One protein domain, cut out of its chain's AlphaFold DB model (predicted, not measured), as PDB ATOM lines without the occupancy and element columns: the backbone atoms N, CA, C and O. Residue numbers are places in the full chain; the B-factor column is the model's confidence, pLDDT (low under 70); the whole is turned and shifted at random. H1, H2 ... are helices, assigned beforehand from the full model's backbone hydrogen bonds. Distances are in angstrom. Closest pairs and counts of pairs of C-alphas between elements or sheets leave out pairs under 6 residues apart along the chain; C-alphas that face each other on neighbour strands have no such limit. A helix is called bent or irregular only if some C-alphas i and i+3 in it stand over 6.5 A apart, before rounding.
ATOM      1  N   GLY A  12      -2.155  50.327 -39.309       64.19
ATOM      2  CA  GLY A  12      -1.899  50.663 -37.902       64.19
ATOM      3  C   GLY A  12      -1.205  49.548 -37.108       64.19
ATOM      4  O   GLY A  12      -0.294  49.821 -36.326       64.19
ATOM      5  N   TYR A  13      -1.594  48.286 -37.323       70.44
ATOM      6  CA  TYR A  13      -0.981  47.141 -36.640       70.44
ATOM      7  C   TYR A  13       0.446  46.898 -37.136       70.44
ATOM      8  O   TYR A  13       1.369  46.743 -36.334       70.44
ATOM      9  N   VAL A  14       0.640  46.897 -38.456       73.69
ATOM     10  CA  VAL A  14       1.940  46.676 -39.093       73.69
ATOM     11  C   VAL A  14       2.908  47.799 -38.722       73.69
ATOM     12  O   VAL A  14       3.975  47.512 -38.179       73.69
ATOM     13  N   LEU A  15       2.515  49.065 -38.898       75.75
ATOM     14  CA  LEU A  15       3.323  50.228 -38.508       75.75
ATOM     15  C   LEU A  15       3.609  50.230 -37.004       75.75
ATOM     16  O   LEU A  15       4.734  50.498 -36.588       75.75
ATOM     17  N   GLY A  16       2.624  49.874 -36.173       78.00
ATOM     18  CA  GLY A  16       2.803  49.757 -34.727       78.00
ATOM     19  C   GLY A  16       3.862  48.720 -34.346       78.00
ATOM     20  O   GLY A  16       4.702  48.979 -33.482       78.00
ATOM     21  N   ARG A  17       3.876  47.565 -35.021       79.94
ATOM     22  CA  ARG A  17       4.872  46.505 -34.806       79.94
ATOM     23  C   ARG A  17       6.261  46.920 -35.280       79.94
ATOM     24  O   ARG A  17       7.216  46.738 -34.528       79.94
ATOM     25  N   VAL A  18       6.370  47.500 -36.473       81.69
ATOM     26  CA  VAL A  18       7.637  48.014 -37.017       81.69
ATOM     27  C   VAL A  18       8.222  49.066 -36.067       81.69
ATOM     28  O   VAL A  18       9.343  48.897 -35.589       81.69
ATOM     29  N   ARG A  19       7.432  50.072 -35.665       83.00
ATOM     30  CA  ARG A  19       7.845  51.116 -34.708       83.00
ATOM     31  C   ARG A  19       8.250  50.568 -33.350       83.00
ATOM     32  O   ARG A  19       9.231  51.026 -32.768       83.00
ATOM     33  N   TYR A  20       7.488  49.614 -32.815       85.31
ATOM     34  CA  TYR A  20       7.806  48.990 -31.533       85.31
ATOM     35  C   TYR A  20       9.177  48.308 -31.581       85.31
ATOM     36  O   TYR A  20      10.004  48.525 -30.693       85.31
ATOM     37  N   HIS A  21       9.437  47.522 -32.628       81.19
ATOM     38  CA  HIS A  21      10.715  46.839 -32.793       81.19
ATOM     39  C   HIS A  21      11.860  47.812 -33.092       81.19
ATOM     40  O   HIS A  21      12.926  47.642 -32.507       81.19
ATOM     41  N   ALA A  22      11.630  48.867 -33.878       82.56
ATOM     42  CA  ALA A  22      12.623  49.909 -34.135       82.56
ATOM     43  C   ALA A  22      13.048  50.634 -32.849       82.56
ATOM     44  O   ALA A  22      14.230  50.675 -32.508       82.56
ATOM     45  N   LYS A  23      12.078  51.112 -32.056       82.81
ATOM     46  CA  LYS A  23      12.340  51.761 -30.758       82.81
ATOM     47  C   LYS A  23      13.033  50.825 -29.775       82.81
ATOM     48  O   LYS A  23      13.930  51.242 -29.046       82.81
ATOM     49  N   ARG A  24      12.607  49.560 -29.723       83.25
ATOM     50  CA  ARG A  24      13.223  48.554 -28.851       83.25
ATOM     51  C   ARG A  24      14.666  48.265 -29.272       83.25
ATOM     52  O   ARG A  24      15.525  48.161 -28.398       83.25
ATOM     53  N   LEU A  25      14.931  48.174 -30.575       79.88
ATOM     54  CA  LEU A  25      16.268  47.959 -31.118       79.88
ATOM     55  C   LEU A  25      17.188  49.151 -30.816       79.88
ATOM     56  O   LEU A  25      18.249  48.940 -30.231       79.88
ATOM     57  N   SER A  26      16.745  50.381 -31.095       79.94
ATOM     58  CA  SER A  26      17.484  51.618 -30.786       79.94
ATOM     59  C   SER A  26      17.854  51.718 -29.300       79.94
ATOM     60  O   SER A  26      19.034  51.841 -28.969       79.94
ATOM     61  N   ARG A  27      16.889  51.518 -28.389       77.44
ATOM     62  CA  ARG A  27      17.143  51.506 -26.934       77.44
ATOM     63  C   ARG A  27      18.171  50.456 -26.521       77.44
ATOM     64  O   ARG A  27      18.990  50.708 -25.648       77.44
ATOM     65  N   SER A  28      18.129  49.277 -27.139       72.25
ATOM     66  CA  SER A  28      19.047  48.178 -26.821       72.25
ATOM     67  C   SER A  28      20.475  48.380 -27.344       72.25
ATOM     68  O   SER A  28      21.362  47.614 -26.967       72.25
ATOM     69  N   LEU A  29      20.680  49.350 -28.242       69.88
ATOM     70  CA  LEU A  29      21.954  49.634 -28.906       69.88
ATOM     71  C   LEU A  29      22.515  51.028 -28.576       69.88
ATOM     72  O   LEU A  29      23.660  51.297 -28.950       69.88
ATOM     73  N   GLY A  30      21.753  51.854 -27.847       66.00
ATOM     74  CA  GLY A  30      22.144  53.202 -27.419       66.00
ATOM     75  C   GLY A  30      22.137  54.234 -28.548       66.00
ATOM     76  O   GLY A  30      22.955  55.142 -28.526       66.00
ATOM     77  N   PHE A  31      21.279  54.047 -29.551       66.00
ATOM     78  CA  PHE A  31      21.212  54.891 -30.747       66.00
ATOM     79  C   PHE A  31      20.447  56.209 -30.530       66.00
ATOM     80  O   PHE A  31      19.587  56.287 -29.649       66.00
ATOM     81  N   ASP A  32      20.743  57.212 -31.363       60.41
ATOM     82  CA  ASP A  32      20.078  58.520 -31.374       60.41
ATOM     83  C   ASP A  32      18.618  58.388 -31.871       60.41
ATOM     84  O   ASP A  32      18.291  57.449 -32.608       60.41
ATOM     85  N   PRO A  33      17.687  59.280 -31.484       58.75
ATOM     86  CA  PRO A  33      16.335  59.306 -32.040       58.75
ATOM     87  C   PRO A  33      16.254  59.320 -33.577       58.75
ATOM     88  O   PRO A  33      15.282  58.780 -34.108       58.75
ATOM     89  N   VAL A  34      17.239  59.885 -34.288       53.06
ATOM     90  CA  VAL A  34      17.304  59.870 -35.764       53.06
ATOM     91  C   VAL A  34      17.473  58.446 -36.302       53.06
ATOM     92  O   VAL A  34      16.747  58.042 -37.210       53.06
ATOM     93  N   ASP A  35      18.305  57.631 -35.653       70.00
ATOM     94  CA  ASP A  35      18.542  56.235 -36.040       70.00
ATOM     95  C   ASP A  35      17.265  55.374 -35.930       70.00
ATOM     96  O   ASP A  35      17.136  54.332 -36.575       70.00
ATOM     97  N   VAL A  36      16.281  55.783 -35.112       73.88
ATOM     98  CA  VAL A  36      14.997  55.068 -34.984       73.88
ATOM     99  C   VAL A  36      14.211  55.103 -36.293       73.88
ATOM    100  O   VAL A  36      13.582  54.099 -36.637       73.88
ATOM    101  N   ALA A  37      14.221  56.236 -36.998       74.50
ATOM    102  CA  ALA A  37      13.494  56.398 -38.255       74.50
ATOM    103  C   ALA A  37      14.107  55.530 -39.360       74.50
ATOM    104  O   ALA A  37      13.376  54.872 -40.101       74.50
ATOM    105  N   ASP A  38      15.435  55.451 -39.403       78.56
ATOM    106  CA  ASP A  38      16.160  54.612 -40.357       78.56
ATOM    107  C   ASP A  38      15.900  53.123 -40.093       78.56
ATOM    108  O   ASP A  38      15.572  52.363 -41.005       78.56
ATOM    109  N   ILE A  39      15.918  52.709 -38.821       80.06
ATOM    110  CA  ILE A  39      15.555  51.339 -38.433       80.06
ATOM    111  C   ILE A  39      14.088  51.034 -38.788       80.06
ATOM    112  O   ILE A  39      13.780  49.923 -39.223       80.06
ATOM    113  N   GLU A  40      13.164  51.983 -38.604       83.38
ATOM    114  CA  GLU A  40      11.758  51.816 -39.000       83.38
ATOM    115  C   GLU A  40      11.636  51.580 -40.512       83.38
ATOM    116  O   GLU A  40      10.928  50.657 -40.927       83.38
ATOM    117  N   GLN A  41      12.357  52.355 -41.324       82.06
ATOM    118  CA  GLN A  41      12.368  52.196 -42.779       82.06
ATOM    119  C   GLN A  41      12.956  50.853 -43.212       82.06
ATOM    120  O   GLN A  41      12.346  50.170 -44.036       82.06
ATOM    121  N   ASP A  42      14.079  50.430 -42.631       83.50
ATOM    122  CA  ASP A  42      14.709  49.141 -42.938       83.50
ATOM    123  C   ASP A  42      13.758  47.966 -42.662       83.50
ATOM    124  O   ASP A  42      13.563  47.083 -43.506       83.50
ATOM    125  N   LEU A  43      13.116  47.976 -41.489       85.75
ATOM    126  CA  LEU A  43      12.151  46.951 -41.085       85.75
ATOM    127  C   LEU A  43      10.906  46.956 -41.988       85.75
ATOM    128  O   LEU A  43      10.404  45.889 -42.358       85.75
ATOM    129  N   ALA A  44      10.401  48.138 -42.353       84.38
ATOM    130  CA  ALA A  44       9.267  48.276 -43.261       84.38
ATOM    131  C   ALA A  44       9.605  47.782 -44.678       84.38
ATOM    132  O   ALA A  44       8.791  47.103 -45.309       84.38
ATOM    133  N   LEU A  45      10.816  48.066 -45.163       86.06
ATOM    134  CA  LEU A  45      11.285  47.660 -46.481       86.06
ATOM    135  C   LEU A  45      11.475  46.141 -46.583       86.06
ATOM    136  O   LEU A  45      11.044  45.540 -47.572       86.06
ATOM    137  N   ASP A  46      12.076  45.497 -45.575       86.19
ATOM    138  CA  ASP A  46      12.210  44.031 -45.551       86.19
ATOM    139  C   ASP A  46      10.837  43.349 -45.512       86.19
ATOM    140  O   ASP A  46      10.595  42.384 -46.244       86.19
ATOM    141  N   LEU A  47       9.895  43.899 -44.737       86.06
ATOM    142  CA  LEU A  47       8.521  43.413 -44.726       86.06
ATOM    143  C   LEU A  47       7.853  43.561 -46.097       86.06
ATOM    144  O   LEU A  47       7.282  42.593 -46.598       86.06
ATOM    145  N   HIS A  48       7.962  44.731 -46.728       85.38
ATOM    146  CA  HIS A  48       7.393  44.986 -48.053       85.38
ATOM    147  C   HIS A  48       7.926  44.014 -49.111       85.38
ATOM    148  O   HIS A  48       7.159  43.472 -49.902       85.38
ATOM    149  N   ARG A  49       9.226  43.704 -49.079       86.88
ATOM    150  CA  ARG A  49       9.849  42.741 -50.002       86.88
ATOM    151  C   ARG A  49       9.366  41.304 -49.799       86.88
ATOM    152  O   ARG A  49       9.359  40.524 -50.751       86.88
ATOM    153  N   ARG A  50       8.991  40.925 -48.574       86.44
ATOM    154  CA  ARG A  50       8.582  39.550 -48.232       86.44
ATOM    155  C   ARG A  50       7.073  39.343 -48.247       86.44
ATOM    156  O   ARG A  50       6.639  38.204 -48.399       86.44
ATOM    157  N   LEU A  51       6.288  40.414 -48.149       83.25
ATOM    158  CA  LEU A  51       4.824  40.395 -48.210       83.25
ATOM    159  C   LEU A  51       4.257  39.639 -49.426       83.25
ATOM    160  O   LEU A  51       3.355  38.832 -49.218       83.25
ATOM    161  N   PRO A  52       4.797  39.775 -50.656       86.12
ATOM    162  CA  PRO A  52       4.318  39.008 -51.812       86.12
ATOM    163  C   PRO A  52       4.449  37.485 -51.674       86.12
ATOM    164  O   PRO A  52       3.831  36.747 -52.432       86.12
ATOM    165  N   ARG A  53       5.265  36.997 -50.731       86.00
ATOM    166  CA  ARG A  53       5.452  35.565 -50.446       86.00
ATOM    167  C   ARG A  53       4.545  35.059 -49.321       86.00
ATOM    168  O   ARG A  53       4.718  33.926 -48.875       86.00
ATOM    169  N   PHE A  54       3.639  35.897 -48.816       86.81
ATOM    170  CA  PHE A  54       2.698  35.502 -47.780       86.81
ATOM    171  C   PHE A  54       1.750  34.421 -48.304       86.81
ATOM    172  O   PHE A  54       1.095  34.591 -49.331       86.81
ATOM    173  N   ASP A  55       1.673  33.323 -47.558       83.50
ATOM    174  CA  ASP A  55       0.791  32.202 -47.844       83.50
ATOM    175  C   ASP A  55      -0.177  32.008 -46.662       83.50
ATOM    176  O   ASP A  55       0.256  31.573 -45.581       83.50
ATOM    177  N   PRO A  56      -1.474  32.327 -46.833       81.81
ATOM    178  CA  PRO A  56      -2.467  32.202 -45.771       81.81
ATOM    179  C   PRO A  56      -2.721  30.750 -45.348       81.81
ATOM    180  O   PRO A  56      -3.200  30.531 -44.237       81.81
ATOM    181  N   ALA A  57      -2.371  29.752 -46.171       85.19
ATOM    182  CA  ALA A  57      -2.500  28.343 -45.797       85.19
ATOM    183  C   ALA A  57      -1.459  27.911 -44.747       85.19
ATOM    184  O   ALA A  57      -1.661  26.923 -44.045       85.19
ATOM    185  N   LYS A  58      -0.344  28.647 -44.623       83.81
ATOM    186  CA  LYS A  58       0.753  28.325 -43.694       83.81
ATOM    187  C   LYS A  58       0.684  29.092 -42.383       83.81
ATOM    188  O   LYS A  58       1.139  28.592 -41.359       83.81
ATOM    189  N   SER A  59       0.185  30.328 -42.404       84.44
ATOM    190  CA  SER A  59       0.125  31.165 -41.204       84.44
ATOM    191  C   SER A  59      -0.844  32.329 -41.358       84.44
ATOM    192  O   SER A  59      -1.066  32.827 -42.458       84.44
ATOM    193  N   ALA A  60      -1.353  32.826 -40.230       86.31
ATOM    194  CA  ALA A  60      -2.068  34.094 -40.204       86.31
ATOM    195  C   ALA A  60      -1.109  35.270 -40.477       86.31
ATOM    196  O   ALA A  60       0.033  35.282 -40.007       86.31
ATOM    197  N   LEU A  61      -1.598  36.295 -41.179       79.00
ATOM    198  CA  LEU A  61      -0.818  37.480 -41.554       79.00
ATOM    199  C   LEU A  61      -0.126  38.178 -40.358       79.00
ATOM    200  O   LEU A  61       1.053  38.505 -40.485       79.00
ATOM    201  N   PRO A  62      -0.759  38.357 -39.175       82.62
ATOM    202  CA  PRO A  62      -0.086  38.952 -38.015       82.62
ATOM    203  C   PRO A  62       1.126  38.143 -37.538       82.62
ATOM    204  O   PRO A  62       2.155  38.713 -37.170       82.62
ATOM    205  N   THR A  63       1.028  36.814 -37.585       84.06
ATOM    206  CA  THR A  63       2.121  35.903 -37.231       84.06
ATOM    207  C   THR A  63       3.259  36.026 -38.234       84.06
ATOM    208  O   THR A  63       4.413  36.176 -37.832       84.06
ATOM    209  N   PHE A  64       2.934  36.055 -39.528       83.69
ATOM    210  CA  PHE A  64       3.908  36.274 -40.593       83.69
ATOM    211  C   PHE A  64       4.660  37.603 -40.413       83.69
ATOM    212  O   PHE A  64       5.888  37.609 -40.326       83.69
ATOM    213  N   VAL A  65       3.936  38.717 -40.250       85.00
ATOM    214  CA  VAL A  65       4.515  40.053 -40.015       85.00
ATOM    215  C   VAL A  65       5.397  40.057 -38.765       85.00
ATOM    216  O   VAL A  65       6.529  40.536 -38.806       85.00
ATOM    217  N   SER A  66       4.913  39.488 -37.657       85.75
ATOM    218  CA  SER A  66       5.663  39.393 -36.402       85.75
ATOM    219  C   SER A  66       6.985  38.642 -36.579       85.75
ATOM    220  O   SER A  66       8.007  39.088 -36.059       85.75
ATOM    221  N   HIS A  67       6.979  37.528 -37.317       86.69
ATOM    222  CA  HIS A  67       8.184  36.751 -37.603       86.69
ATOM    223  C   HIS A  67       9.183  37.524 -38.465       86.69
ATOM    224  O   HIS A  67      10.367  37.544 -38.134       86.69
ATOM    225  N   ILE A  68       8.726  38.189 -39.530       87.81
ATOM    226  CA  ILE A  68       9.610  38.967 -40.406       87.81
ATOM    227  C   ILE A  68      10.244  40.136 -39.651       87.81
ATOM    228  O   ILE A  68      11.467  40.243 -39.621       87.81
ATOM    229  N   VAL A  69       9.434  40.955 -38.975       86.06
ATOM    230  CA  VAL A  69       9.929  42.133 -38.248       86.06
ATOM    231  C   VAL A  69      10.884  41.724 -37.123       86.06
ATOM    232  O   VAL A  69      11.921  42.358 -36.944       86.06
ATOM    233  N   LYS A  70      10.582  40.643 -36.387       86.69
ATOM    234  CA  LYS A  70      11.481  40.122 -35.348       86.69
ATOM    235  C   LYS A  70      12.808  39.658 -35.945       86.69
ATOM    236  O   LYS A  70      13.852  40.081 -35.466       86.69
ATOM    237  N   ASN A  71      12.774  38.813 -36.974       87.06
ATOM    238  CA  ASN A  71      13.992  38.269 -37.575       87.06
ATOM    239  C   ASN A  71      14.858  39.376 -38.182       87.06
ATOM    240  O   ASN A  71      16.066  39.375 -37.981       87.06
ATOM    241  N   CYS A  72      14.243  40.345 -38.864       85.94
ATOM    242  CA  CYS A  72      14.953  41.496 -39.406       85.94
ATOM    243  C   CYS A  72      15.613  42.326 -38.290       85.94
ATOM    244  O   CYS A  72      16.789  42.667 -38.397       85.94
ATOM    245  N   ALA A  73      14.907  42.568 -37.177       83.81
ATOM    246  CA  ALA A  73      15.469  43.276 -36.026       83.81
ATOM    247  C   ALA A  73      16.658  42.534 -35.386       83.81
ATOM    248  O   ALA A  73      17.642  43.179 -35.029       83.81
ATOM    249  N   GLU A  74      16.603  41.202 -35.268       83.75
ATOM    250  CA  GLU A  74      17.727  40.400 -34.756       83.75
ATOM    251  C   GLU A  74      18.924  40.418 -35.719       83.75
ATOM    252  O   GLU A  74      20.044  40.691 -35.295       83.75
ATOM    253  N   THR A  75      18.704  40.241 -37.027       84.56
ATOM    254  CA  THR A  75      19.782  40.352 -38.026       84.56
ATOM    255  C   THR A  75      20.432  41.738 -37.999       84.56
ATOM    256  O   THR A  75      21.657  41.848 -38.027       84.56
ATOM    257  N   ARG A  76      19.636  42.809 -37.889       81.31
ATOM    258  CA  ARG A  76      20.150  44.184 -37.788       81.31
ATOM    259  C   ARG A  76      20.953  44.384 -36.500       81.31
ATOM    260  O   ARG A  76      22.016  44.997 -36.525       81.31
ATOM    261  N   ARG A  77      20.485  43.820 -35.380       81.56
ATOM    262  CA  ARG A  77      21.210  43.820 -34.101       81.56
ATOM    263  C   ARG A  77      22.573  43.142 -34.231       81.56
ATOM    264  O   ARG A  77      23.566  43.688 -33.759       81.56
ATOM    265  N   GLU A  78      22.627  41.974 -34.864       79.69
ATOM    266  CA  GLU A  78      23.870  41.232 -35.086       79.69
ATOM    267  C   GLU A  78      24.852  41.995 -35.975       79.69
ATOM    268  O   GLU A  78      26.035  42.049 -35.635       79.69
ATOM    269  N   GLN A  79      24.370  42.625 -37.053       77.62
ATOM    270  CA  GLN A  79      25.176  43.478 -37.934       77.62
ATOM    271  C   GLN A  79      25.798  44.645 -37.168       77.62
ATOM    272  O   GLN A  79      27.017  44.789 -37.174       77.62
ATOM    273  N   VAL A  80      24.991  45.408 -36.424       72.44
ATOM    274  CA  VAL A  80      25.492  46.534 -35.622       72.44
ATOM    275  C   VAL A  80      26.508  46.060 -34.585       72.44
ATOM    276  O   VAL A  80      27.546  46.687 -34.397       72.44
ATOM    277  N   LEU A  81      26.247  44.947 -33.893       70.31
ATOM    278  CA  LEU A  81      27.203  44.405 -32.925       70.31
ATOM    279  C   LEU A  81      28.484  43.893 -33.601       70.31
ATOM    280  O   LEU A  81      29.551  43.989 -33.003       70.31
ATOM    281  N   ALA A  82      28.409  43.359 -34.821       69.44
ATOM    282  CA  ALA A  82      29.574  42.940 -35.597       69.44
ATOM    283  C   ALA A  82      30.413  44.135 -36.063       69.44
ATOM    284  O   ALA A  82      31.628  44.118 -35.881       69.44
ATOM    285  N   GLU A  83      29.773  45.191 -36.563       64.31
ATOM    286  CA  GLU A  83      30.419  46.468 -36.881       64.31
ATOM    287  C   GLU A  83      31.083  47.066 -35.632       64.31
ATOM    288  O   GLU A  83      32.240  47.483 -35.683       64.31
ATOM    289  N   LYS A  84      30.411  46.997 -34.471       63.31
ATOM    290  CA  LYS A  84      30.977  47.424 -33.184       63.31
ATOM    291  C   LYS A  84      32.132  46.535 -32.690       63.31
ATOM    292  O   LYS A  84      33.012  47.011 -31.986       63.31
ATOM    293  N   ARG A  85      32.200  45.252 -33.062       60.19
ATOM    294  CA  ARG A  85      33.359  44.385 -32.750       60.19
ATOM    295  C   ARG A  85      34.601  44.723 -33.585       60.19
ATOM    296  O   ARG A  85      35.701  44.366 -33.180       60.19
ATOM    297  N   GLY A  86      34.445  45.446 -34.696       52.78
ATOM    298  CA  GLY A  86      35.553  46.030 -35.461       52.78
ATOM    299  C   GLY A  86      36.178  47.279 -34.816       52.78
ATOM    300  O   GLY A  86      37.132  47.831 -35.363       52.78
ATOM    301  N   ILE A  87      35.666  47.735 -33.661       49.62
ATOM    302  CA  ILE A  87      36.113  48.942 -32.950       49.62
ATOM    303  C   ILE A  87      37.461  48.688 -32.261       49.62
ATOM    304  O   ILE A  87      37.564  48.483 -31.057       49.62
TER     305      ILE A  87
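This is residues 12 to 87 of the 237 residues of the protein "Sigma70_r2 domain-containing protein" of Rhodospirillales bacterium RIFCSPLOWO2_12_FULL_58_28 (UniProt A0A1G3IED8). Three helices pack in a triangle: H1 and H3 lie side by side and run the same way, and H2 runs back slantwise across both. Residues 82 to 87 stick out at one end. The 76 printed residues, all helix in class, with H1, H2, H3 in order, are only just compact, close to loose, with a radius of gyration of the C-alphas of 13.2 A and spans of 45 by 24 by 17 A.

H1, residues 12 to 29, begins at C-alpha 12 (-1.899, 50.663, -37.902) and is 25.5 A long. H2, residues 33 to 53, 32.0 A, is only just irregular: C-alphas 49 and 52 are 6.9 A apart. H3, residues 61 to 85, 36.0 A, ends at C-alpha 85 (33.359, 44.385, -32.750).

H1 touches H2 at a steep tilt of 49 degrees, opposite ways; the closest C-alphas, of Ala 22 and Glu 40, are 5.3 A apart. H1 touches H3 at a shallow tilt of 21 degrees, the same way, closest at C-alphas 18 and 69, 6.4 A. H2, with residues 43 to 50 alone, touches residues 65 to 73 of H3 at a steep tilt of 49 degrees, opposite ways, closest at C-alphas 43 and 69, 6.0 A. Every O i to N i+4 pair is within hydrogen-bond range in H1 and H3, and 13 of 17 in H2.

The C-alphas farthest apart, of Ala 57 and Ile 87, are 45.6 A apart. The printed part has no cut; the link H1 to H2 is tight, H2 to H3 short. pLDDT is under 70 at residues 12, 29 to 34 and 82 to 87.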